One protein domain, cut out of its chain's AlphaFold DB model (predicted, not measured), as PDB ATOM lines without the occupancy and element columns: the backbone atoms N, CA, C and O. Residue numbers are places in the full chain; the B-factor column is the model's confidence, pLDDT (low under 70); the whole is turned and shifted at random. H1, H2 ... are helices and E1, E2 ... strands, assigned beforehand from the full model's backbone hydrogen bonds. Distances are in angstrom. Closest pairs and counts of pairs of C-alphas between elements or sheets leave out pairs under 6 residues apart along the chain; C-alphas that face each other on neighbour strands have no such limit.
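Overview. This is residues 18 to 106, 346 to 382 and 423 to 465 of the 572 residues of an uncharacterized protein of Tilletia controversa (dwarf bunt fungus) (UniProt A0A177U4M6). A small wall of three parallel strands, E1, E2 and E3, has the long helix H4 over its E3 side, while the equally long helix H6 crosses over E1 on the same face and reaches away from the sheet to H5, with E4 beside E1 and H6. After H6 a long stretch without named elements leads to H7, whose residues 459 to 465 stick out at one end of the elongated whole, while residues 89 to 94 stick out as a loop near the far end. The printed part has 169 residues, with seven named helices and four named strands in the order H1 E1 H2 H3 E2 H4 E3 H5 E4 H6 H7; the class is mixed, helices and strands, and under half of the residues are in named elements. The whole is only just compact, close to loose, with a radius of gyration of the C-alphas of 18.3 A and spans of 59 by 35 by 29 A.

Arrangement. H1, residues 23 to 26, is not on the sheet. E1, residues 30 to 34, and E2, residues 63 to 67, are parallel neighbours at 16 degrees, with N 65 and O 31 at 2.8 A. Between them in the chain come H2, residues 40 to 43, and H3, residues 49 to 57; H2 is close to H3 but not clearly touching, with the closest C-alphas, Leu 42 and Val 49, 7.1 A apart. H3 only grazes the sheet, with its residues 53 to 57. E2 is also the parallel neighbour of E3, residues 100 to 105, at 20 degrees, with N 104 and O 66 at 2.8 A. H4, residues 73 to 88, is over E3 at a height over the sheet of 8.6 A, slantwise at 33 degrees on the local plane, only just more than along. H4 touches H3 with residues 76 to 80 alone, the same way at a steep tilt of 54 degrees; the closest C-alphas, Tyr 53 and Ile 80, are 5.9 A apart. E1, H2 H3, E2 and E2, H4, E3 are strand-helix-strand units, two parallel neighbour strands with helices between, each with a right-handed crossover. E4, residues 369 to 372, pairs with no named strand, but its residues 371 to 372 pair in parallel with residues 346 to 347; the closest C-alphas of E4 and E1, Glu 372 and Asp 31, are 4.4 A apart. H6, residues 425 to 440, is on the same face as H4, two layers, helices on one face of a sheet; it lies over E1 and, only just, with 3 of its C-alphas, over E2. With residues 437 to 440 alone H6 touches H5, residues 357 to 363, at a steep tilt of 59 degrees, the same way; the closest C-alphas, Glu 358 and Val 440, are 6.6 A apart. H7, residues 458 to 465, is apart from H5 and H6. Every O i to N i+4 pair is within hydrogen-bond range in H3, H4, H5 and H6, and 2 of 4 in H7; H1 and H2 are too short for such a pair.

Along the chain. H1 begins at C-alpha 23, (179.883, 180.950, 238.523). H3 measures 12.3 A, H4 22.5 A and H6 23.0 A from first to last C-alpha. E1 measures 10.5 A, E2 13.1 A and E3 16.2 A. H6 ends at C-alpha 440, (180.753, 164.556, 222.901), and H7 ends at C-alpha 465, (183.114, 141.759, 213.315).

Size, cuts and confidence. The two C-alphas farthest apart, Gln 90 and Lys 465, are 62.9 A apart. Residues 107 to 345 are not printed, with 19.9 A from C-alpha 106 to C-alpha 346, nor are residues 383 to 422, with 7.6 A from C-alpha 382 to C-alpha 423. Of the links printed whole, H4 to E3 and H6 to H7 are long. The mean pLDDT of the printed part is 88.7; residue 18, residues 93 to 97, residue 382 and residues 457 to 465 are under 70.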
ATOM      1  N   ASP A  18     186.874 181.295 224.533       65.00
ATOM      2  CA  ASP A  18     186.815 182.682 225.020       65.00
ATOM      3  C   ASP A  18     185.922 182.873 226.257       65.00
ATOM      4  O   ASP A  18     185.892 183.961 226.833       65.00
ATOM      5  N   THR A  19     185.219 181.827 226.709       85.94
ATOM      6  CA  THR A  19     184.246 181.944 227.811       85.94
ATOM      7  C   THR A  19     184.778 181.399 229.135       85.94
ATOM      8  O   THR A  19     185.566 180.456 229.174       85.94
ATOM      9  N   LEU A  20     184.349 182.015 230.237       90.69
ATOM     10  CA  LEU A  20     184.530 181.480 231.585       90.69
ATOM     11  C   LEU A  20     183.324 180.602 231.960       90.69
ATOM     12  O   LEU A  20     182.224 180.843 231.453       90.69
ATOM     13  N   PRO A  21     183.500 179.614 232.857       92.75
ATOM     14  CA  PRO A  21     182.381 178.826 233.349       92.75
ATOM     15  C   PRO A  21     181.381 179.723 234.095       92.75
ATOM     16  O   PRO A  21     181.806 180.628 234.825       92.75
ATOM     17  N   PRO A  22     180.063 179.465 233.987       93.88
ATOM     18  CA  PRO A  22     179.081 180.068 234.880       93.88
ATOM     19  C   PRO A  22     179.503 179.886 236.339       93.88
ATOM     20  O   PRO A  22     179.963 178.815 236.730       93.88
ATOM     21  N   HIS A  23     179.331 180.918 237.165       91.19
ATOM     22  CA  HIS A  23     179.883 180.950 238.523       91.19
ATOM     23  C   HIS A  23     179.461 179.758 239.408       91.19
ATOM     24  O   HIS A  23     180.258 179.272 240.209       91.19
ATOM     25  N   HIS A  24     178.231 179.254 239.255       92.94
ATOM     26  CA  HIS A  24     177.771 178.074 239.992       92.94
ATOM     27  C   HIS A  24     178.470 176.779 239.534       92.94
ATOM     28  O   HIS A  24     178.787 175.951 240.380       92.94
ATOM     29  N   LEU A  25     178.793 176.640 238.239       95.81
ATOM     30  CA  LEU A  25     179.562 175.505 237.712       95.81
ATOM     31  C   LEU A  25     181.052 175.623 238.029       95.81
ATOM     32  O   LEU A  25     181.686 174.626 238.353       95.81
ATOM     33  N   ALA A  26     181.616 176.834 238.001       94.88
ATOM     34  CA  ALA A  26     183.018 177.072 238.351       94.88
ATOM     35  C   ALA A  26     183.362 176.469 239.727       94.88
ATOM     36  O   ALA A  26     184.360 175.770 239.875       94.88
ATOM     37  N   ARG A  27     182.458 176.627 240.702       94.19
ATOM     38  CA  ARG A  27     182.585 176.091 242.069       94.19
ATOM     39  C   ARG A  27     182.465 174.568 242.195       94.19
ATOM     40  O   ARG A  27     182.711 174.041 243.278       94.19
ATOM     41  N   LEU A  28     182.102 173.870 241.122       96.19
ATOM     42  CA  LEU A  28     182.107 172.406 241.038       96.19
ATOM     43  C   LEU A  28     183.382 171.889 240.367       96.19
ATOM     44  O   LEU A  28     183.874 170.807 240.680       96.19
ATOM     45  N   LEU A  29     183.909 172.665 239.424       97.25
ATOM     46  CA  LEU A  29     184.985 172.230 238.557       97.25
ATOM     47  C   LEU A  29     186.338 172.241 239.258       97.25
ATOM     48  O   LEU A  29     186.626 173.045 240.148       97.25
ATOM     49  N   THR A  30     187.177 171.331 238.786       97.50
ATOM     50  CA  THR A  30     188.560 171.190 239.208       97.50
ATOM     51  C   THR A  30     189.452 171.217 237.983       97.50
ATOM     52  O   THR A  30     189.149 170.567 236.982       97.50
ATOM     53  N   ASP A  31     190.549 171.958 238.077       98.06
ATOM     54  CA  ASP A  31     191.694 171.742 237.204       98.06
ATOM     55  C   ASP A  31     192.571 170.644 237.821       98.06
ATOM     56  O   ASP A  31     193.288 170.893 238.792       98.06
ATOM     57  N   ALA A  32     192.448 169.413 237.315       98.06
ATOM     58  CA  ALA A  32     193.135 168.245 237.865       98.06
ATOM     59  C   ALA A  32     194.654 168.266 237.629       98.06
ATOM     60  O   ALA A  32     195.375 167.525 238.301       98.06
ATOM     61  N   HIS A  33     195.145 169.128 236.729       98.12
ATOM     62  CA  HIS A  33     196.555 169.189 236.366       98.12
ATOM     63  C   HIS A  33     196.940 170.522 235.711       98.12
ATOM     64  O   HIS A  33     196.509 170.847 234.601       98.12
ATOM     65  N   CYS A  34     197.821 171.281 236.360       97.31
ATOM     66  CA  CYS A  34     198.438 172.470 235.775       97.31
ATOM     67  C   CYS A  34     199.856 172.719 236.319       97.31
ATOM     68  O   CYS A  34     200.238 172.199 237.369       97.31
ATOM     69  N   HIS A  35     200.623 173.569 235.626       96.19
ATOM     70  CA  HIS A  35     202.022 173.894 235.944       96.19
ATOM     71  C   HIS A  35     202.221 175.397 236.187       96.19
ATOM     72  O   HIS A  35     202.991 176.049 235.486       96.19
ATOM     73  N   PRO A  36     201.535 176.021 237.157       95.19
ATOM     74  CA  PRO A  36     201.572 177.476 237.307       95.19
ATOM     75  C   PRO A  36     202.956 178.012 237.714       95.19
ATOM     76  O   PRO A  36     203.216 179.203 237.568       95.19
ATOM     77  N   THR A  37     203.849 177.148 238.202       94.50
ATOM     78  CA  THR A  37     205.246 177.476 238.524       94.50
ATOM     79  C   THR A  37     206.180 177.440 237.311       94.50
ATOM     80  O   THR A  37     207.310 177.906 237.409       94.50
ATOM     81  N   ASP A  38     205.707 176.966 236.155       92.19
ATOM     82  CA  ASP A  38     206.430 177.033 234.879       92.19
ATOM     83  C   ASP A  38     206.197 178.345 234.114       92.19
ATOM     84  O   ASP A  38     206.626 178.493 232.961       92.19
ATOM     85  N   ASP A  39     205.542 179.325 234.745       92.12
ATOM     86  CA  ASP A  39     205.308 180.628 234.140       92.12
ATOM     87  C   ASP A  39     206.656 181.280 233.766       92.12
ATOM     88  O   ASP A  39     207.515 181.492 234.633       92.12
ATOM     89  N   PRO A  40     206.879 181.640 232.486       89.62
ATOM     90  CA  PRO A  40     208.122 182.266 232.050       89.62
ATOM     91  C   PRO A  40     208.488 183.530 232.838       89.62
ATOM     92  O   PRO A  40     209.673 183.843 232.958       89.62
ATOM     93  N   ARG A  41     207.497 184.234 233.403       90.38
ATOM     94  CA  ARG A  41     207.690 185.446 234.210       90.38
ATOM     95  C   ARG A  41     208.423 185.187 235.519       90.38
ATOM     96  O   ARG A  41     209.162 186.062 235.965       90.38
ATOM     97  N   LEU A  42     208.294 183.987 236.091       90.50
ATOM     98  CA  LEU A  42     209.094 183.576 237.249       90.50
ATOM     99  C   LEU A  42     210.573 183.465 236.866       90.50
ATOM    100  O   LEU A  42     211.451 183.915 237.598       90.50
ATOM    101  N   ARG A  43     210.860 182.935 235.669       85.50
ATOM    102  CA  ARG A  43     212.234 182.794 235.157       85.50
ATOM    103  C   ARG A  43     212.857 184.141 234.778       85.50
ATOM    104  O   ARG A  43     214.072 184.290 234.887       85.50
ATOM    105  N   THR A  44     212.055 185.113 234.340       87.38
ATOM    106  CA  THR A  44     212.509 186.484 234.046       87.38
ATOM    107  C   THR A  44     212.433 187.430 235.244       87.38
ATOM    108  O   THR A  44     212.743 188.607 235.081       87.38
ATOM    109  N   ALA A  45     212.025 186.941 236.422       87.75
ATOM    110  CA  ALA A  45     211.804 187.735 237.633       87.75
ATOM    111  C   ALA A  45     210.865 188.944 237.430       87.75
ATOM    112  O   ALA A  45     210.990 189.964 238.101       87.75
ATOM    113  N   THR A  46     209.920 188.836 236.490       89.12
ATOM    114  CA  THR A  46     208.865 189.840 236.262       89.12
ATOM    115  C   THR A  46     207.570 189.504 237.000       89.12
ATOM    116  O   THR A  46     206.642 190.307 237.002       89.12
ATOM    117  N   ALA A  47     207.514 188.324 237.618       90.69
ATOM    118  CA  ALA A  47     206.532 187.926 238.615       90.69
ATOM    119  C   ALA A  47     207.236 187.110 239.705       90.69
ATOM    120  O   ALA A  47     208.311 186.542 239.483       90.69
ATOM    121  N   SER A  48     206.615 187.038 240.873       94.19
ATOM    122  CA  SER A  48     207.059 186.259 242.023       94.19
ATOM    123  C   SER A  48     206.158 185.043 242.261       94.19
ATOM    124  O   SER A  48     205.047 184.942 241.739       94.19
ATOM    125  N   VAL A  49     206.626 184.106 243.091       94.69
ATOM    126  CA  VAL A  49     205.806 182.968 243.548       94.69
ATOM    127  C   VAL A  49     204.582 183.448 244.337       94.69
ATOM    128  O   VAL A  49     203.535 182.810 244.281       94.69
ATOM    129  N   GLU A  50     204.691 184.588 245.023       94.75
ATOM    130  CA  GLU A  50     203.583 185.197 245.764       94.75
ATOM    131  C   GLU A  50     202.480 185.690 244.813       94.75
ATOM    132  O   GLU A  50     201.296 185.479 245.071       94.75
ATOM    133  N   ASP A  51     202.849 186.249 243.654       94.50
ATOM    134  CA  ASP A  51     201.877 186.643 242.625       94.50
ATOM    135  C   ASP A  51     201.108 185.427 242.096       94.50
ATOM    136  O   ASP A  51     199.885 185.464 241.935       94.50
ATOM    137  N   VAL A  52     201.819 184.317 241.854       95.44
ATOM    138  CA  VAL A  52     201.208 183.048 241.433       95.44
ATOM    139  C   VAL A  52     200.276 182.514 242.518       95.44
ATOM    140  O   VAL A  52     199.153 182.114 242.210       95.44
ATOM    141  N   TYR A  53     200.699 182.552 243.783       95.88
ATOM    142  CA  TYR A  53     199.873 182.161 244.923       95.88
ATOM    143  C   TYR A  53     198.566 182.963 244.987       95.88
ATOM    144  O   TYR A  53     197.483 182.377 245.058       95.88
ATOM    145  N   HIS A  54     198.637 184.292 244.895       93.06
ATOM    146  CA  HIS A  54     197.451 185.145 244.918       93.06
ATOM    147  C   HIS A  54     196.511 184.875 243.740       93.06
ATOM    148  O   HIS A  54     195.295 184.803 243.936       93.06
ATOM    149  N   ALA A  55     197.051 184.653 242.538       94.00
ATOM    150  CA  ALA A  55     196.246 184.287 241.374       94.00
ATOM    151  C   ALA A  55     195.546 182.927 241.542       94.00
ATOM    152  O   ALA A  55     194.388 182.782 241.151       94.00
ATOM    153  N   LEU A  56     196.213 181.947 242.163       94.94
ATOM    154  CA  LEU A  56     195.623 180.643 242.477       94.94
ATOM    155  C   LEU A  56     194.546 180.735 243.568       94.94
ATOM    156  O   LEU A  56     193.512 180.088 243.453       94.94
ATOM    157  N   ARG A  57     194.730 181.551 244.613       91.38
ATOM    158  CA  ARG A  57     193.717 181.715 245.677       91.38
ATOM    159  C   ARG A  57     192.484 182.486 245.221       91.38
ATOM    160  O   ARG A  57     191.381 182.176 245.664       91.38
ATOM    161  N   ALA A  58     192.660 183.468 244.338       90.12
ATOM    162  CA  ALA A  58     191.565 184.222 243.726       90.12
ATOM    163  C   ALA A  58     190.886 183.467 242.565       90.12
ATOM    164  O   ALA A  58     190.001 184.011 241.902       90.12
ATOM    165  N   HIS A  59     191.314 182.234 242.287       92.44
ATOM    166  CA  HIS A  59     190.823 181.458 241.163       92.44
ATOM    167  C   HIS A  59     189.338 181.078 241.338       92.44
ATOM    168  O   HIS A  59     188.923 180.750 242.448       92.44
ATOM    169  N   PRO A  60     188.513 181.110 240.271       93.25
ATOM    170  CA  PRO A  60     187.076 180.849 240.377       93.25
ATOM    171  C   PRO A  60     186.719 179.359 240.457       93.25
ATOM    172  O   PRO A  60     185.576 179.039 240.784       93.25
ATOM    173  N   LEU A  61     187.646 178.455 240.114       95.31
ATOM    174  CA  LEU A  61     187.400 177.015 240.214       95.31
ATOM    175  C   LEU A  61     187.425 176.544 241.670       95.31
ATOM    176  O   LEU A  61     188.072 177.150 242.520       95.31
ATOM    177  N   SER A  62     186.761 175.423 241.941       94.56
ATOM    178  CA  SER A  62     186.727 174.805 243.271       94.56
ATOM    179  C   SER A  62     188.107 174.332 243.723       94.56
ATOM    180  O   SER A  62     188.539 174.618 244.839       94.56
ATOM    181  N   ASN A  63     188.814 173.626 242.833       95.81
ATOM    182  CA  ASN A  63     190.136 173.077 243.105       95.81
ATOM    183  C   ASN A  63     191.082 173.322 241.927       95.81
ATOM    184  O   ASN A  63     190.672 173.284 240.763       95.81
ATOM    185  N   VAL A  64     192.362 173.516 242.237       97.19
ATOM    186  CA  VAL A  64     193.445 173.598 241.253       97.19
ATOM    187  C   VAL A  64     194.603 172.736 241.731       97.19
ATOM    188  O   VAL A  64     195.154 172.972 242.808       97.19
ATOM    189  N   CYS A  65     194.964 171.735 240.934       97.81
ATOM    190  CA  CYS A  65     196.065 170.838 241.233       97.81
ATOM    191  C   CYS A  65     197.353 171.317 240.560       97.81
ATOM    192  O   CYS A  65     197.422 171.397 239.332       97.81
ATOM    193  N   ILE A  66     198.366 171.648 241.360       97.75
ATOM    194  CA  ILE A  66     199.611 172.259 240.886       97.75
ATOM    195  C   ILE A  66     200.744 171.231 240.900       97.75
ATOM    196  O   ILE A  66     201.074 170.671 241.945       97.75
ATOM    197  N   MET A  67     201.332 170.965 239.738       96.94
ATOM    198  CA  MET A  67     202.349 169.929 239.567       96.94
ATOM    199  C   MET A  67     203.757 170.464 239.791       96.94
ATOM    200  O   MET A  67     204.133 171.496 239.233       96.94
ATOM    201  N   SER A  68     204.574 169.720 240.539       92.44
ATOM    202  CA  SER A  68     206.026 169.858 240.464       92.44
ATOM    203  C   SER A  68     206.566 168.883 239.415       92.44
ATOM    204  O   SER A  68     206.530 167.670 239.633       92.44
ATOM    205  N   SER A  69     207.071 169.378 238.287       76.44
ATOM    206  CA  SER A  69     207.638 168.501 237.247       76.44
ATOM    207  C   SER A  69     209.163 168.405 237.346       76.44
ATOM    208  O   SER A  69     209.727 167.341 237.083       76.44
ATOM    209  N   SER A  70     209.855 169.469 237.777       73.25
ATOM    210  CA  SER A  70     211.318 169.500 237.927       73.25
ATOM    211  C   SER A  70     211.798 169.637 239.379       73.25
ATOM    212  O   SER A  70     211.028 169.933 240.290       73.25
ATOM    213  N   VAL A  71     213.106 169.440 239.599       72.38
ATOM    214  CA  VAL A  71     213.758 169.620 240.914       72.38
ATOM    215  C   VAL A  71     213.614 171.057 241.433       72.38
ATOM    216  O   VAL A  71     213.456 171.254 242.637       72.38
ATOM    217  N   ASP A  72     213.633 172.049 240.541       77.94
ATOM    218  CA  ASP A  72     213.478 173.456 240.920       77.94
ATOM    219  C   ASP A  72     212.015 173.760 241.287       77.94
ATOM    220  O   ASP A  72     211.741 174.403 242.305       77.94
ATOM    221  N   ASP A  73     211.060 173.216 240.522       86.50
ATOM    222  CA  ASP A  73     209.626 173.464 240.735       86.50
ATOM    223  C   ASP A  73     209.122 172.882 242.055       86.50
ATOM    224  O   ASP A  73     208.239 173.458 242.689       86.50
ATOM    225  N   GLN A  74     209.733 171.789 242.523       91.69
ATOM    226  CA  GLN A  74     209.463 171.194 243.836       91.69
ATOM    227  C   GLN A  74     209.538 172.235 244.964       91.69
ATOM    228  O   GLN A  74     208.737 172.211 245.898       91.69
ATOM    229  N   GLN A  75     210.487 173.176 244.900       94.00
ATOM    230  CA  GLN A  75     210.617 174.231 245.910       94.00
ATOM    231  C   GLN A  75     209.522 175.291 245.804       94.00
ATOM    232  O   GLN A  75     209.014 175.739 246.834       94.00
ATOM    233  N   LEU A  76     209.130 175.653 244.584       95.38
ATOM    234  CA  LEU A  76     208.098 176.656 244.328       95.38
ATOM    235  C   LEU A  76     206.714 176.139 244.745       95.38
ATOM    236  O   LEU A  76     205.999 176.821 245.477       95.38
ATOM    237  N   VAL A  77     206.376 174.899 244.376       97.06
ATOM    238  CA  VAL A  77     205.130 174.237 244.799       97.06
ATOM    239  C   VAL A  77     205.083 174.088 246.320       97.06
ATOM    240  O   VAL A  77     204.066 174.399 246.939       97.06
ATOM    241  N   ARG A  78     206.202 173.712 246.956       96.56
ATOM    242  CA  ARG A  78     206.302 173.647 248.423       96.56
ATOM    243  C   ARG A  78     206.073 175.008 249.080       96.56
ATOM    244  O   ARG A  78     205.419 175.071 250.117       96.56
ATOM    245  N   ALA A  79     206.600 176.089 248.507       96.31
ATOM    246  CA  ALA A  79     206.387 177.440 249.024       96.31
ATOM    247  C   ALA A  79     204.902 177.837 248.961       96.31
ATOM    248  O   ALA A  79     204.354 178.289 249.965       96.31
ATOM    249  N   ILE A  80     204.238 177.572 247.831       97.06
ATOM    250  CA  ILE A  80     202.794 177.795 247.656       97.06
ATOM    251  C   ILE A  80     201.983 176.960 248.660       97.06
ATOM    252  O   ILE A  80     201.075 177.480 249.310       97.06
ATOM    253  N   ALA A  81     202.327 175.683 248.841       96.56
ATOM    254  CA  ALA A  81     201.641 174.787 249.772       96.56
ATOM    255  C   ALA A  81     201.768 175.252 251.233       96.56
ATOM    256  O   ALA A  81     200.769 175.323 251.949       96.56
ATOM    257  N   ARG A  82     202.975 175.649 251.663       96.12
ATOM    258  CA  ARG A  82     203.202 176.223 253.002       96.12
ATOM    259  C   ARG A  82     202.401 177.494 253.205       96.12
ATOM    260  O   ARG A  82     201.786 177.652 254.255       96.12
ATOM    261  N   ARG A  83     202.389 178.381 252.208       95.12
ATOM    262  CA  ARG A  83     201.632 179.624 252.317       95.12
ATOM    263  C   ARG A  83     200.130 179.366 252.414       95.12
ATOM    264  O   ARG A  83     199.458 179.981 253.231       95.12
ATOM    265  N   THR A  84     199.632 178.387 251.660       93.75
ATOM    266  CA  THR A  84     198.232 177.945 251.732       93.75
ATOM    267  C   THR A  84     197.867 177.442 253.133       93.75
ATOM    268  O   THR A  84     196.817 177.809 253.649       93.75
ATOM    269  N   GLN A  85     198.728 176.642 253.778       92.06
ATOM    270  CA  GLN A  85     198.509 176.185 255.160       92.06
ATOM    271  C   GLN A  85     198.512 177.345 256.165       92.06
ATOM    272  O   GLN A  85     197.632 177.409 257.017       92.06
ATOM    273  N   GLN A  86     199.464 178.275 256.039       91.31
ATOM    274  CA  GLN A  86     199.571 179.446 256.917       91.31
ATOM    275  C   GLN A  86     198.334 180.346 256.844       91.31
ATOM    276  O   GLN A  86     197.844 180.800 257.876       91.31
ATOM    277  N   ASP A  87     197.818 180.589 255.637       88.94
ATOM    278  CA  ASP A  87     196.610 181.392 255.456       88.94
ATOM    279  C   ASP A  87     195.372 180.638 255.978       88.94
ATOM    280  O   ASP A  87     194.524 181.241 256.632       88.94
ATOM    281  N   ALA A  88     195.282 179.315 255.783       85.38
ATOM    282  CA  ALA A  88     194.158 178.509 256.272       85.38
ATOM    283  C   ALA A  88     194.007 178.524 257.808       85.38
ATOM    284  O   ALA A  88     192.889 178.424 258.313       85.38
ATOM    285  N   GLU A  89     195.101 178.678 258.557       82.88
ATOM    286  CA  GLU A  89     195.077 178.824 260.022       82.88
ATOM    287  C   GLU A  89     194.501 180.176 260.488       82.88
ATOM    288  O   GLU A  89     194.084 180.306 261.640       82.88
ATOM    289  N   GLN A  90     194.473 181.180 259.607       80.31
ATOM    290  CA  GLN A  90     194.067 182.559 259.911       80.31
ATOM    291  C   GLN A  90     192.711 182.940 259.294       80.31
ATOM    292  O   GLN A  90     192.172 184.001 259.614       80.31
ATOM    293  N   GLU A  91     192.155 182.096 258.422       78.50
ATOM    294  CA  GLU A  91     190.947 182.391 257.648       78.50
ATOM    295  C   GLU A  91     189.646 182.247 258.457       78.50
ATOM    296  O   GLU A  91     189.408 181.285 259.191       78.50
ATOM    297  N   THR A  92     188.744 183.209 258.265       72.56
ATOM    298  CA  THR A  92     187.362 183.165 258.761       72.56
ATOM    299  C   THR A  92     186.470 182.285 257.872       72.56
ATOM    300  O   THR A  92     186.764 182.042 256.705       72.56
ATOM    301  N   GLU A  93     185.302 181.853 258.369       64.19
ATOM    302  CA  GLU A  93     184.338 181.040 257.591       64.19
ATOM    303  C   GLU A  93     183.913 181.678 256.252       64.19
ATOM    304  O   GLU A  93     183.585 180.967 255.305       64.19
ATOM    305  N   LYS A  94     183.943 183.016 256.134       56.72
ATOM    306  CA  LYS A  94     183.650 183.725 254.875       56.72
ATOM    307  C   LYS A  94     184.787 183.639 253.850       56.72
ATOM    308  O   LYS A  94     184.528 183.790 252.659       56.72
ATOM    309  N   GLU A  95     186.019 183.388 254.283       62.62
ATOM    310  CA  GLU A  95     187.212 183.314 253.426       62.62
ATOM    311  C   GLU A  95     187.473 181.901 252.882       62.62
ATOM    312  O   GLU A  95     188.208 181.750 251.907       62.62
ATOM    313  N   LYS A  96     186.763 180.888 253.398       59.28
ATOM    314  CA  LYS A  96     186.772 179.505 252.886       59.28
ATOM    315  C   LYS A  96     186.215 179.341 251.464       59.28
ATOM    316  O   LYS A  96     186.285 178.253 250.909       59.28
ATOM    317  N   ALA A  97     185.666 180.398 250.862       64.81
ATOM    318  CA  ALA A  97     185.156 180.385 249.487       64.81
ATOM    319  C   ALA A  97     186.253 180.477 248.402       64.81
ATOM    320  O   ALA A  97     185.927 180.514 247.216       64.81
ATOM    321  N   LYS A  98     187.534 180.561 248.788       81.12
ATOM    322  CA  LYS A  98     188.679 180.609 247.866       81.12
ATOM    323  C   LYS A  98     189.018 179.212 247.318       81.12
ATOM    324  O   LYS A  98     188.832 178.218 248.017       81.12
ATOM    325  N   ALA A  99     189.589 179.147 246.113       85.88
ATOM    326  CA  ALA A  99     189.961 177.885 245.467       85.88
ATOM    327  C   ALA A  99     190.914 177.043 246.327       85.88
ATOM    328  O   ALA A  99     191.922 177.543 246.838       85.88
ATOM    329  N   ASN A 100     190.619 175.754 246.453       92.50
ATOM    330  CA  ASN A 100     191.482 174.801 247.132       92.50
ATOM    331  C   ASN A 100     192.692 174.458 246.246       92.50
ATOM    332  O   ASN A 100     192.541 173.952 245.132       92.50
ATOM    333  N   ILE A 101     193.896 174.729 246.745       96.25
ATOM    334  CA  ILE A 101     195.142 174.424 246.039       96.25
ATOM    335  C   ILE A 101     195.612 173.041 246.482       96.25
ATOM    336  O   ILE A 101     195.890 172.813 247.662       96.25
ATOM    337  N   VAL A 102     195.719 172.124 245.524       97.00
ATOM    338  CA  VAL A 102     196.182 170.755 245.755       97.00
ATOM    339  C   VAL A 102     197.603 170.628 245.208       97.00
ATOM    340  O   VAL A 102     197.784 170.604 243.993       97.00
ATOM    341  N   PRO A 103     198.640 170.604 246.061       97.50
ATOM    342  CA  PRO A 103     200.005 170.449 245.581       97.50
ATOM    343  C   PRO A 103     200.269 169.001 245.162       97.50
ATOM    344  O   PRO A 103     199.823 168.058 245.816       97.50
ATOM    345  N   ALA A 104     201.038 168.817 244.098       97.69
ATOM    346  CA  ALA A 104     201.565 167.523 243.711       97.69
ATOM    347  C   ALA A 104     203.093 167.563 243.736       97.69
ATOM    348  O   ALA A 104     203.703 168.487 243.195       97.69
ATOM    349  N   PHE A 105     203.688 166.562 244.390       97.75
ATOM    350  CA  PHE A 105     205.136 166.401 244.481       97.75
ATOM    351  C   PHE A 105     205.566 165.135 243.753       97.75
ATOM    352  O   PHE A 105     204.979 164.074 243.958       97.75
ATOM    353  N   GLY A 106     206.587 165.219 242.906       95.81
ATOM    354  CA  GLY A 106     207.046 164.097 242.091       95.81
ATOM    355  C   GLY A 106     208.178 164.482 241.143       95.81
ATOM    356  O   GLY A 106     208.422 165.654 240.871       95.81
ATOM    357  N   PHE A 346     191.725 164.910 230.232       97.94
ATOM    358  CA  PHE A 346     192.124 165.557 228.988       97.94
ATOM    359  C   PHE A 346     192.278 167.056 229.210       97.94
ATOM    360  O   PHE A 346     191.510 167.664 229.958       97.94
ATOM    361  N   SER A 347     193.217 167.645 228.475       94.50
ATOM    362  CA  SER A 347     193.548 169.059 228.520       94.50
ATOM    363  C   SER A 347     193.268 169.773 227.204       94.50
ATOM    364  O   SER A 347     193.275 169.196 226.105       94.50
ATOM    365  N   THR A 348     193.089 171.092 227.280       87.12
ATOM    366  CA  THR A 348     193.074 171.898 226.052       87.12
ATOM    367  C   THR A 348     194.451 172.015 225.416       87.12
ATOM    368  O   THR A 348     194.544 172.001 224.187       87.12
ATOM    369  N   THR A 349     195.513 172.109 226.220       83.62
ATOM    370  CA  THR A 349     196.879 172.359 225.749       83.62
ATOM    371  C   THR A 349     197.412 171.213 224.890       83.62
ATOM    372  O   THR A 349     197.982 171.465 223.820       83.62
ATOM    373  N   ILE A 350     197.176 169.967 225.310       86.81
ATOM    374  CA  ILE A 350     197.716 168.774 224.650       86.81
ATOM    375  C   ILE A 350     196.679 168.100 223.755       86.81
ATOM    376  O   ILE A 350     196.971 167.777 222.596       86.81
ATOM    377  N   ASN A 351     195.457 167.883 224.246       92.38
ATOM    378  CA  ASN A 351     194.541 166.957 223.585       92.38
ATOM    379  C   ASN A 351     193.728 167.579 222.449       92.38
ATOM    380  O   ASN A 351     193.471 166.895 221.461       92.38
ATOM    381  N   THR A 352     193.368 168.867 222.500       85.88
ATOM    382  CA  THR A 352     192.493 169.485 221.469       85.88
ATOM    383  C   THR A 352     193.078 169.467 220.053       85.88
ATOM    384  O   THR A 352     192.353 169.589 219.061       85.88
ATOM    385  N   ARG A 353     194.395 169.279 219.932       85.56
ATOM    386  CA  ARG A 353     195.103 169.146 218.651       85.56
ATOM    387  C   ARG A 353     195.027 167.728 218.076       85.56
ATOM    388  O   ARG A 353     195.358 167.529 216.906       85.56
ATOM    389  N   GLN A 354     194.612 166.742 218.870       87.75
ATOM    390  CA  GLN A 354     194.533 165.345 218.461       87.75
ATOM    391  C   GLN A 354     193.257 165.083 217.668       87.75
ATOM    392  O   GLN A 354     192.151 165.386 218.103       87.75
ATOM    393  N   LYS A 355     193.409 164.434 216.511       89.56
ATOM    394  CA  LYS A 355     192.268 163.997 215.693       89.56
ATOM    395  C   LYS A 355     191.415 162.931 216.391       89.56
ATOM    396  O   LYS A 355     190.245 162.798 216.068       89.56
ATOM    397  N   ALA A 356     192.012 162.177 217.314       91.94
ATOM    398  CA  ALA A 356     191.369 161.066 218.009       91.94
ATOM    399  C   ALA A 356     190.651 161.471 219.309       91.94
ATOM    400  O   ALA A 356     190.026 160.608 219.916       91.94
ATOM    401  N   LEU A 357     190.711 162.747 219.729       95.25
ATOM    402  CA  LEU A 357     190.200 163.189 221.035       95.25
ATOM    403  C   LEU A 357     188.737 162.798 221.265       95.25
ATOM    404  O   LEU A 357     188.384 162.278 222.316       95.25
ATOM    405  N   GLU A 358     187.893 163.001 220.259       96.00
ATOM    406  CA  GLU A 358     186.474 162.657 220.330       96.00
ATOM    407  C   GLU A 358     186.264 161.157 220.589       96.00
ATOM    408  O   GLU A 358     185.468 160.764 221.436       96.00
ATOM    409  N   GLU A 359     187.017 160.296 219.898       96.00
ATOM    410  CA  GLU A 359     186.958 158.843 220.087       96.00
ATOM    411  C   GLU A 359     187.504 158.427 221.461       96.00
ATOM    412  O   GLU A 359     186.956 157.526 222.095       96.00
ATOM    413  N   GLN A 360     188.562 159.092 221.933       96.75
ATOM    414  CA  GLN A 360     189.165 158.855 223.246       96.75
ATOM    415  C   GLN A 360     188.195 159.205 224.379       96.75
ATOM    416  O   GLN A 360     188.002 158.384 225.270       96.75
ATOM    417  N   ILE A 361     187.519 160.357 224.301       97.31
ATOM    418  CA  ILE A 361     186.496 160.764 225.275       97.31
ATOM    419  C   ILE A 361     185.335 159.767 225.283       97.31
ATOM    420  O   ILE A 361     184.928 159.309 226.348       97.31
ATOM    421  N   ARG A 362     184.841 159.347 224.108       96.88
ATOM    422  CA  ARG A 362     183.792 158.314 224.031       96.88
ATOM    423  C   ARG A 362     184.224 156.992 224.656       96.88
ATOM    424  O   ARG A 362     183.383 156.247 225.147       96.88
ATOM    425  N   ALA A 363     185.508 156.663 224.612       96.56
ATOM    426  CA  ALA A 363     186.039 155.431 225.177       96.56
ATOM    427  C   ALA A 363     186.168 155.441 226.706       96.56
ATOM    428  O   ALA A 363     186.268 154.362 227.291       96.56
ATOM    429  N   CYS A 364     186.150 156.606 227.351       96.31
ATOM    430  CA  CYS A 364     186.252 156.704 228.800       96.31
ATOM    431  C   CYS A 364     184.998 156.177 229.506       96.31
ATOM    432  O   CYS A 364     183.867 156.368 229.052       96.31
ATOM    433  N   ASP A 365     185.212 155.554 230.663       95.75
ATOM    434  CA  ASP A 365     184.195 155.431 231.705       95.75
ATOM    435  C   ASP A 365     183.859 156.842 232.226       95.75
ATOM    436  O   ASP A 365     184.743 157.485 232.805       95.75
ATOM    437  N   PRO A 366     182.620 157.348 232.046       95.94
ATOM    438  CA  PRO A 366     182.266 158.705 232.461       95.94
ATOM    439  C   PRO A 366     182.469 158.956 233.957       95.94
ATOM    440  O   PRO A 366     182.711 160.086 234.364       95.94
ATOM    441  N   SER A 367     182.416 157.907 234.784       96.06
ATOM    442  CA  SER A 367     182.592 157.997 236.236       96.06
ATOM    443  C   SER A 367     184.066 158.053 236.675       96.06
ATOM    444  O   SER A 367     184.367 158.121 237.867       96.06
ATOM    445  N   ARG A 368     184.999 157.984 235.719       97.12
ATOM    446  CA  ARG A 368     186.453 158.048 235.933       97.12
ATOM    447  C   ARG A 368     187.133 158.980 234.930       97.12
ATOM    448  O   ARG A 368     188.271 158.750 234.518       97.12
ATOM    449  N   LEU A 369     186.397 160.008 234.527       97.94
ATOM    450  CA  LEU A 369     186.854 161.094 233.672       97.94
ATOM    451  C   LEU A 369     187.122 162.334 234.534       97.94
ATOM    452  O   LEU A 369     186.319 162.645 235.414       97.94
ATOM    453  N   LEU A 370     188.222 163.034 234.277       98.56
ATOM    454  CA  LEU A 370     188.591 164.291 234.934       98.56
ATOM    455  C   LEU A 370     188.844 165.394 233.890       98.56
ATOM    456  O   LEU A 370     189.044 165.117 232.706       98.56
ATOM    457  N   SER A 371     188.828 166.651 234.332       97.56
ATOM    458  CA  SER A 371     189.124 167.829 233.505       97.56
ATOM    459  C   SER A 371     190.384 168.536 233.977       97.56
ATOM    460  O   SER A 371     190.596 168.681 235.179       97.56
ATOM    461  N   GLU A 372     191.174 169.052 233.043       97.38
ATOM    462  CA  GLU A 372     192.395 169.798 233.351       97.38
ATOM    463  C   GLU A 372     192.726 170.836 232.273       97.38
ATOM    464  O   GLU A 372     192.191 170.811 231.158       97.38
ATOM    465  N   SER A 373     193.617 171.769 232.596       96.12
ATOM    466  CA  SER A 373     194.143 172.733 231.630       96.12
ATOM    467  C   SER A 373     195.476 172.303 231.029       96.12
ATOM    468  O   SER A 373     195.717 172.619 229.858       96.12
ATOM    469  N   ASP A 374     196.311 171.605 231.808       96.06
ATOM    470  CA  ASP A 374     197.721 171.335 231.515       96.06
ATOM    471  C   ASP A 374     198.422 172.608 231.004       96.06
ATOM    472  O   ASP A 374     198.932 172.699 229.883       96.06
ATOM    473  N   PHE A 375     198.267 173.695 231.765       95.06
ATOM    474  CA  PHE A 375     198.741 175.018 231.373       95.06
ATOM    475  C   PHE A 375     199.699 175.606 232.402       95.06
ATOM    476  O   PHE A 375     199.602 175.362 233.603       95.06
ATOM    477  N   ASN A 376     200.640 176.408 231.912       93.25
ATOM    478  CA  ASN A 376     201.834 176.798 232.651       93.25
ATOM    479  C   ASN A 376     201.725 178.142 233.389       93.25
ATOM    480  O   ASN A 376     202.734 178.704 233.798       93.25
ATOM    481  N   SER A 377     200.535 178.733 233.482       92.44
ATOM    482  CA  SER A 377     200.371 180.076 234.043       92.44
ATOM    483  C   SER A 377     199.009 180.228 234.697       92.44
ATOM    484  O   SER A 377     197.986 180.123 234.021       92.44
ATOM    485  N   ALA A 378     199.006 180.563 235.988       92.75
ATOM    486  CA  ALA A 378     197.820 181.043 236.704       92.75
ATOM    487  C   ALA A 378     197.606 182.559 236.548       92.75
ATOM    488  O   ALA A 378     196.502 183.059 236.751       92.75
ATOM    489  N   LEU A 379     198.661 183.290 236.186       91.75
ATOM    490  CA  LEU A 379     198.671 184.745 236.121       91.75
ATOM    491  C   LEU A 379     197.957 185.270 234.857       91.75
ATOM    492  O   LEU A 379     198.168 184.718 233.769       91.75
ATOM    493  N   PRO A 380     197.199 186.380 234.952       85.81
ATOM    494  CA  PRO A 380     196.542 187.008 233.806       85.81
ATOM    495  C   PRO A 380     197.555 187.540 232.781       85.81
ATOM    496  O   PRO A 380     198.686 187.894 233.130       85.81
ATOM    497  N   TYR A 381     197.153 187.646 231.512       71.94
ATOM    498  CA  TYR A 381     197.998 188.158 230.424       71.94
ATOM    499  C   TYR A 381     198.393 189.630 230.618       71.94
ATOM    500  O   TYR A 381     199.529 190.014 230.345       71.94
ATOM    501  N   ARG A 382     197.472 190.464 231.124       64.62
ATOM    502  CA  ARG A 382     197.765 191.839 231.557       64.62
ATOM    503  C   ARG A 382     197.990 191.854 233.062       64.62
ATOM    504  O   ARG A 382     197.055 192.026 233.834       64.62
ATOM    505  N   ASP A 423     191.560 188.105 233.260       79.06
ATOM    506  CA  ASP A 423     191.968 187.018 232.385       79.06
ATOM    507  C   ASP A 423     192.411 185.819 233.242       79.06
ATOM    508  O   ASP A 423     193.502 185.831 233.799       79.06
ATOM    509  N   VAL A 424     191.542 184.816 233.404       88.94
ATOM    510  CA  VAL A 424     191.822 183.629 234.221       88.94
ATOM    511  C   VAL A 424     192.146 182.433 233.309       88.94
ATOM    512  O   VAL A 424     191.246 181.665 232.950       88.94
ATOM    513  N   PRO A 425     193.417 182.249 232.900       92.06
ATOM    514  CA  PRO A 425     193.774 181.305 231.841       92.06
ATOM    515  C   PRO A 425     193.466 179.843 232.176       92.06
ATOM    516  O   PRO A 425     192.989 179.129 231.296       92.06
ATOM    517  N   LEU A 426     193.700 179.396 233.419       94.31
ATOM    518  CA  LEU A 426     193.418 178.005 233.804       94.31
ATOM    519  C   LEU A 426     191.910 177.717 233.723       94.31
ATOM    520  O   LEU A 426     191.505 176.824 232.989       94.31
ATOM    521  N   ALA A 427     191.067 178.560 234.333       94.62
ATOM    522  CA  ALA A 427     189.613 178.385 234.346       94.62
ATOM    523  C   ALA A 427     189.004 178.356 232.940       94.62
ATOM    524  O   ALA A 427     188.173 177.502 232.645       94.62
ATOM    525  N   ARG A 428     189.449 179.256 232.055       93.75
ATOM    526  CA  ARG A 428     189.022 179.290 230.650       93.75
ATOM    527  C   ARG A 428     189.379 177.992 229.922       93.75
ATOM    528  O   ARG A 428     188.566 177.449 229.182       93.75
ATOM    529  N   ARG A 429     190.588 177.472 230.143       95.12
ATOM    530  CA  ARG A 429     191.064 176.231 229.518       95.12
ATOM    531  C   ARG A 429     190.349 175.001 230.059       95.12
ATOM    532  O   ARG A 429     189.886 174.190 229.262       95.12
ATOM    533  N   THR A 430     190.212 174.879 231.375       96.69
ATOM    534  CA  THR A 430     189.455 173.790 232.004       96.69
ATOM    535  C   THR A 430     188.004 173.812 231.536       96.69
ATOM    536  O   THR A 430     187.458 172.782 231.155       96.69
ATOM    537  N   TRP A 431     187.381 174.989 231.464       96.69
ATOM    538  CA  TRP A 431     186.014 175.100 230.969       96.69
ATOM    539  C   TRP A 431     185.879 174.717 229.496       96.69
ATOM    540  O   TRP A 431     184.983 173.956 229.146       96.69
ATOM    541  N   ALA A 432     186.805 175.150 228.642       95.88
ATOM    542  CA  ALA A 432     186.778 174.793 227.230       95.88
ATOM    543  C   ALA A 432     186.885 173.272 226.996       95.88
ATOM    544  O   ALA A 432     186.222 172.756 226.094       95.88
ATOM    545  N   ILE A 433     187.667 172.529 227.799       96.81
ATOM    546  CA  ILE A 433     187.672 171.060 227.687       96.81
ATOM    547  C   ILE A 433     186.379 170.437 228.227       96.81
ATOM    548  O   ILE A 433     185.875 169.499 227.618       96.81
ATOM    549  N   VAL A 434     185.790 170.982 229.297       97.44
ATOM    550  CA  VAL A 434     184.491 170.522 229.826       97.44
ATOM    551  C   VAL A 434     183.380 170.718 228.793       97.44
ATOM    552  O   VAL A 434     182.620 169.790 228.536       97.44
ATOM    553  N   GLN A 435     183.320 171.880 228.139       96.31
ATOM    554  CA  GLN A 435     182.368 172.131 227.053       96.31
ATOM    555  C   GLN A 435     182.560 171.133 225.908       96.31
ATOM    556  O   GLN A 435     181.594 170.528 225.456       96.31
ATOM    557  N   PHE A 436     183.811 170.891 225.499       96.00
ATOM    558  CA  PHE A 436     184.112 169.903 224.465       96.00
ATOM    559  C   PHE A 436     183.657 168.493 224.867       96.00
ATOM    560  O   PHE A 436     183.071 167.777 224.062       96.00
ATOM    561  N   MET A 437     183.895 168.080 226.113       97.06
ATOM    562  CA  MET A 437     183.426 166.791 226.621       97.06
ATOM    563  C   MET A 437     181.891 166.703 226.637       97.06
ATOM    564  O   MET A 437     181.364 165.658 226.267       97.06
ATOM    565  N   ALA A 438     181.178 167.774 227.002       96.38
ATOM    566  CA  ALA A 438     179.709 167.826 227.011       96.38
ATOM    567  C   ALA A 438     179.093 167.816 225.597       96.38
ATOM    568  O   ALA A 438     177.980 167.330 225.399       96.38
ATOM    569  N   ASP A 439     179.826 168.309 224.595       95.06
ATOM    570  CA  ASP A 439     179.424 168.187 223.191       95.06
ATOM    571  C   ASP A 439     179.560 166.736 222.685       95.06
ATOM    572  O   ASP A 439     178.822 166.315 221.793       95.06
ATOM    573  N   VAL A 440     180.481 165.956 223.270       95.50
ATOM    574  CA  VAL A 440     180.753 164.556 222.901       95.50
ATOM    575  C   VAL A 440     179.912 163.555 223.694       95.50
ATOM    576  O   VAL A 440     179.523 162.520 223.144       95.50
ATOM    577  N   LEU A 441     179.662 163.837 224.973       95.75
ATOM    578  CA  LEU A 441     178.991 162.954 225.920       95.75
ATOM    579  C   LEU A 441     177.701 163.590 226.433       95.75
ATOM    580  O   LEU A 441     177.716 164.687 226.983       95.75
ATOM    581  N   ASP A 442     176.603 162.844 226.352       95.31
ATOM    582  CA  ASP A 442     175.373 163.169 227.075       95.31
ATOM    583  C   ASP A 442     175.258 162.280 228.315       95.31
ATOM    584  O   ASP A 442     174.639 161.213 228.309       95.31
ATOM    585  N   VAL A 443     175.900 162.715 229.399       93.25
ATOM    586  CA  VAL A 443     175.958 161.959 230.659       93.25
ATOM    587  C   VAL A 443     174.590 161.800 231.331       93.25
ATOM    588  O   VAL A 443     174.432 160.897 232.153       93.25
ATOM    589  N   THR A 444     173.578 162.586 230.941       92.69
ATOM    590  CA  THR A 444     172.194 162.420 231.425       92.69
ATOM    591  C   THR A 444     171.572 161.102 230.950       92.69
ATOM    592  O   THR A 444     170.665 160.570 231.588       92.69
ATOM    593  N   LYS A 445     172.096 160.526 229.860       90.06
ATOM    594  CA  LYS A 445     171.671 159.232 229.297       90.06
ATOM    595  C   LYS A 445     172.480 158.045 229.840       90.06
ATOM    596  O   LYS A 445     172.375 156.935 229.320       90.06
ATOM    597  N   GLY A 446     173.309 158.251 230.868       85.19
ATOM    598  CA  GLY A 446     174.101 157.197 231.507       85.19
ATOM    599  C   GLY A 446     175.211 156.637 230.609       85.19
ATOM    600  O   GLY A 446     175.939 157.383 229.956       85.19
ATOM    601  N   VAL A 447     175.376 155.310 230.571       86.50
ATOM    602  CA  VAL A 447     176.384 154.633 229.734       86.50
ATOM    603  C   VAL A 447     175.702 153.870 228.601       86.50
ATOM    604  O   VAL A 447     175.012 152.883 228.834       86.50
ATOM    605  N   GLY A 448     175.922 154.272 227.351       85.62
ATOM    606  CA  GLY A 448     175.357 153.589 226.194       85.62
ATOM    607  C   GLY A 448     175.604 154.311 224.875       85.62
ATOM    608  O   GLY A 448     176.382 155.248 224.780       85.62
ATOM    609  N   ALA A 449     174.960 153.836 223.803       85.31
ATOM    610  CA  ALA A 449     174.997 154.538 222.514       85.31
ATOM    611  C   ALA A 449     174.320 155.909 222.582       85.31
ATOM    612  O   ALA A 449     174.800 156.836 221.944       85.31
ATOM    613  N   GLU A 450     173.275 156.029 223.397       86.69
ATOM    614  CA  GLU A 450     172.502 157.261 223.562       86.69
ATOM    615  C   GLU A 450     173.300 158.375 224.245       86.69
ATOM    616  O   GLU A 450     173.171 159.526 223.852       86.69
ATOM    617  N   SER A 451     174.191 158.044 225.188       88.25
ATOM    618  CA  SER A 451     175.090 159.024 225.816       88.25
ATOM    619  C   SER A 451     176.358 159.319 225.016       88.25
ATOM    620  O   SER A 451     177.214 160.074 225.469       88.25
ATOM    621  N   GLY A 452     176.535 158.689 223.851       89.94
ATOM    622  CA  GLY A 452     177.751 158.807 223.048       89.94
ATOM    623  C   GLY A 452     178.936 157.976 223.551       89.94
ATOM    624  O   GLY A 452     179.954 157.916 222.869       89.94
ATOM    625  N   THR A 453     178.838 157.267 224.681       91.62
ATOM    626  CA  THR A 453     179.952 156.437 225.170       91.62
ATOM    627  C   THR A 453     180.073 155.094 224.441       91.62
ATOM    628  O   THR A 453     179.115 154.404 224.063       91.62
ATOM    629  N   HIS A 454     181.320 154.695 224.238       92.06
ATOM    630  CA  HIS A 454     181.757 153.408 223.716       92.06
ATOM    631  C   HIS A 454     182.343 152.511 224.811       92.06
ATOM    632  O   HIS A 454     182.688 151.352 224.536       92.06
ATOM    633  N   TYR A 455     182.431 153.006 226.049       86.44
ATOM    634  CA  TYR A 455     182.868 152.213 227.186       86.44
ATOM    635  C   TYR A 455     182.010 150.945 227.322       86.44
ATOM    636  O   TYR A 455     180.825 150.909 226.993       86.44
ATOM    637  N   GLY A 456     182.638 149.829 227.697       74.75
ATOM    638  CA  GLY A 456     181.969 148.524 227.765       74.75
ATOM    639  C   GLY A 456     181.792 147.785 226.422       74.75
ATOM    640  O   GLY A 456     181.941 146.559 226.407       74.75
ATOM    641  N   LYS A 457     181.596 148.473 225.282       68.38
ATOM    642  CA  LYS A 457     181.165 147.870 223.993       68.38
ATOM    643  C   LYS A 457     182.205 147.017 223.256       68.38
ATOM    644  O   LYS A 457     181.843 146.096 222.514       68.38
ATOM    645  N   LEU A 458     183.497 147.238 223.502       53.59
ATOM    646  CA  LEU A 458     184.586 146.575 222.764       53.59
ATOM    647  C   LEU A 458     184.682 145.045 222.957       53.59
ATOM    648  O   LEU A 458     185.401 144.381 222.211       53.59
ATOM    649  N   GLY A 459     183.911 144.459 223.883       45.12
ATOM    650  CA  GLY A 459     183.814 143.001 224.050       45.12
ATOM    651  C   GLY A 459     182.899 142.297 223.036       45.12
ATOM    652  O   GLY A 459     183.143 141.144 222.682       45.12
ATOM    653  N   LYS A 460     181.861 142.974 222.525       44.09
ATOM    654  CA  LYS A 460     180.861 142.353 221.632       44.09
ATOM    655  C   LYS A 460     181.106 142.676 220.162       44.09
ATOM    656  O   LYS A 460     180.850 141.836 219.303       44.09
ATOM    657  N   GLU A 461     181.657 143.846 219.855       44.69
ATOM    658  CA  GLU A 461     181.775 144.318 218.473       44.69
ATOM    659  C   GLU A 461     182.955 143.709 217.708       44.69
ATOM    660  O   GLU A 461     182.792 143.334 216.552       44.69
ATOM    661  N   LYS A 462     184.114 143.482 218.352       48.94
ATOM    662  CA  LYS A 462     185.203 142.673 217.764       48.94
ATOM    663  C   LYS A 462     184.778 141.218 217.568       48.94
ATOM    664  O   LYS A 462     185.140 140.617 216.562       48.94
ATOM    665  N   LYS A 463     183.977 140.665 218.488       47.34
ATOM    666  CA  LYS A 463     183.416 139.309 218.374       47.34
ATOM    667  C   LYS A 463     182.402 139.238 217.224       47.34
ATOM    668  O   LYS A 463     182.499 138.322 216.421       47.34
ATOM    669  N   ARG A 464     181.525 140.245 217.068       50.75
ATOM    670  CA  ARG A 464     180.596 140.383 215.927       50.75
ATOM    671  C   ARG A 464     181.313 140.638 214.605       50.75
ATOM    672  O   ARG A 464     180.957 139.992 213.637       50.75
ATOM    673  N   LYS A 465     182.335 141.498 214.543       56.09
ATOM    674  CA  LYS A 465     183.114 141.759 213.315       56.09
ATOM    675  C   LYS A 465     183.983 140.561 212.920       56.09
ATOM    676  O   LYS A 465     184.039 140.232 211.745       56.09
TER     677      LYS A 465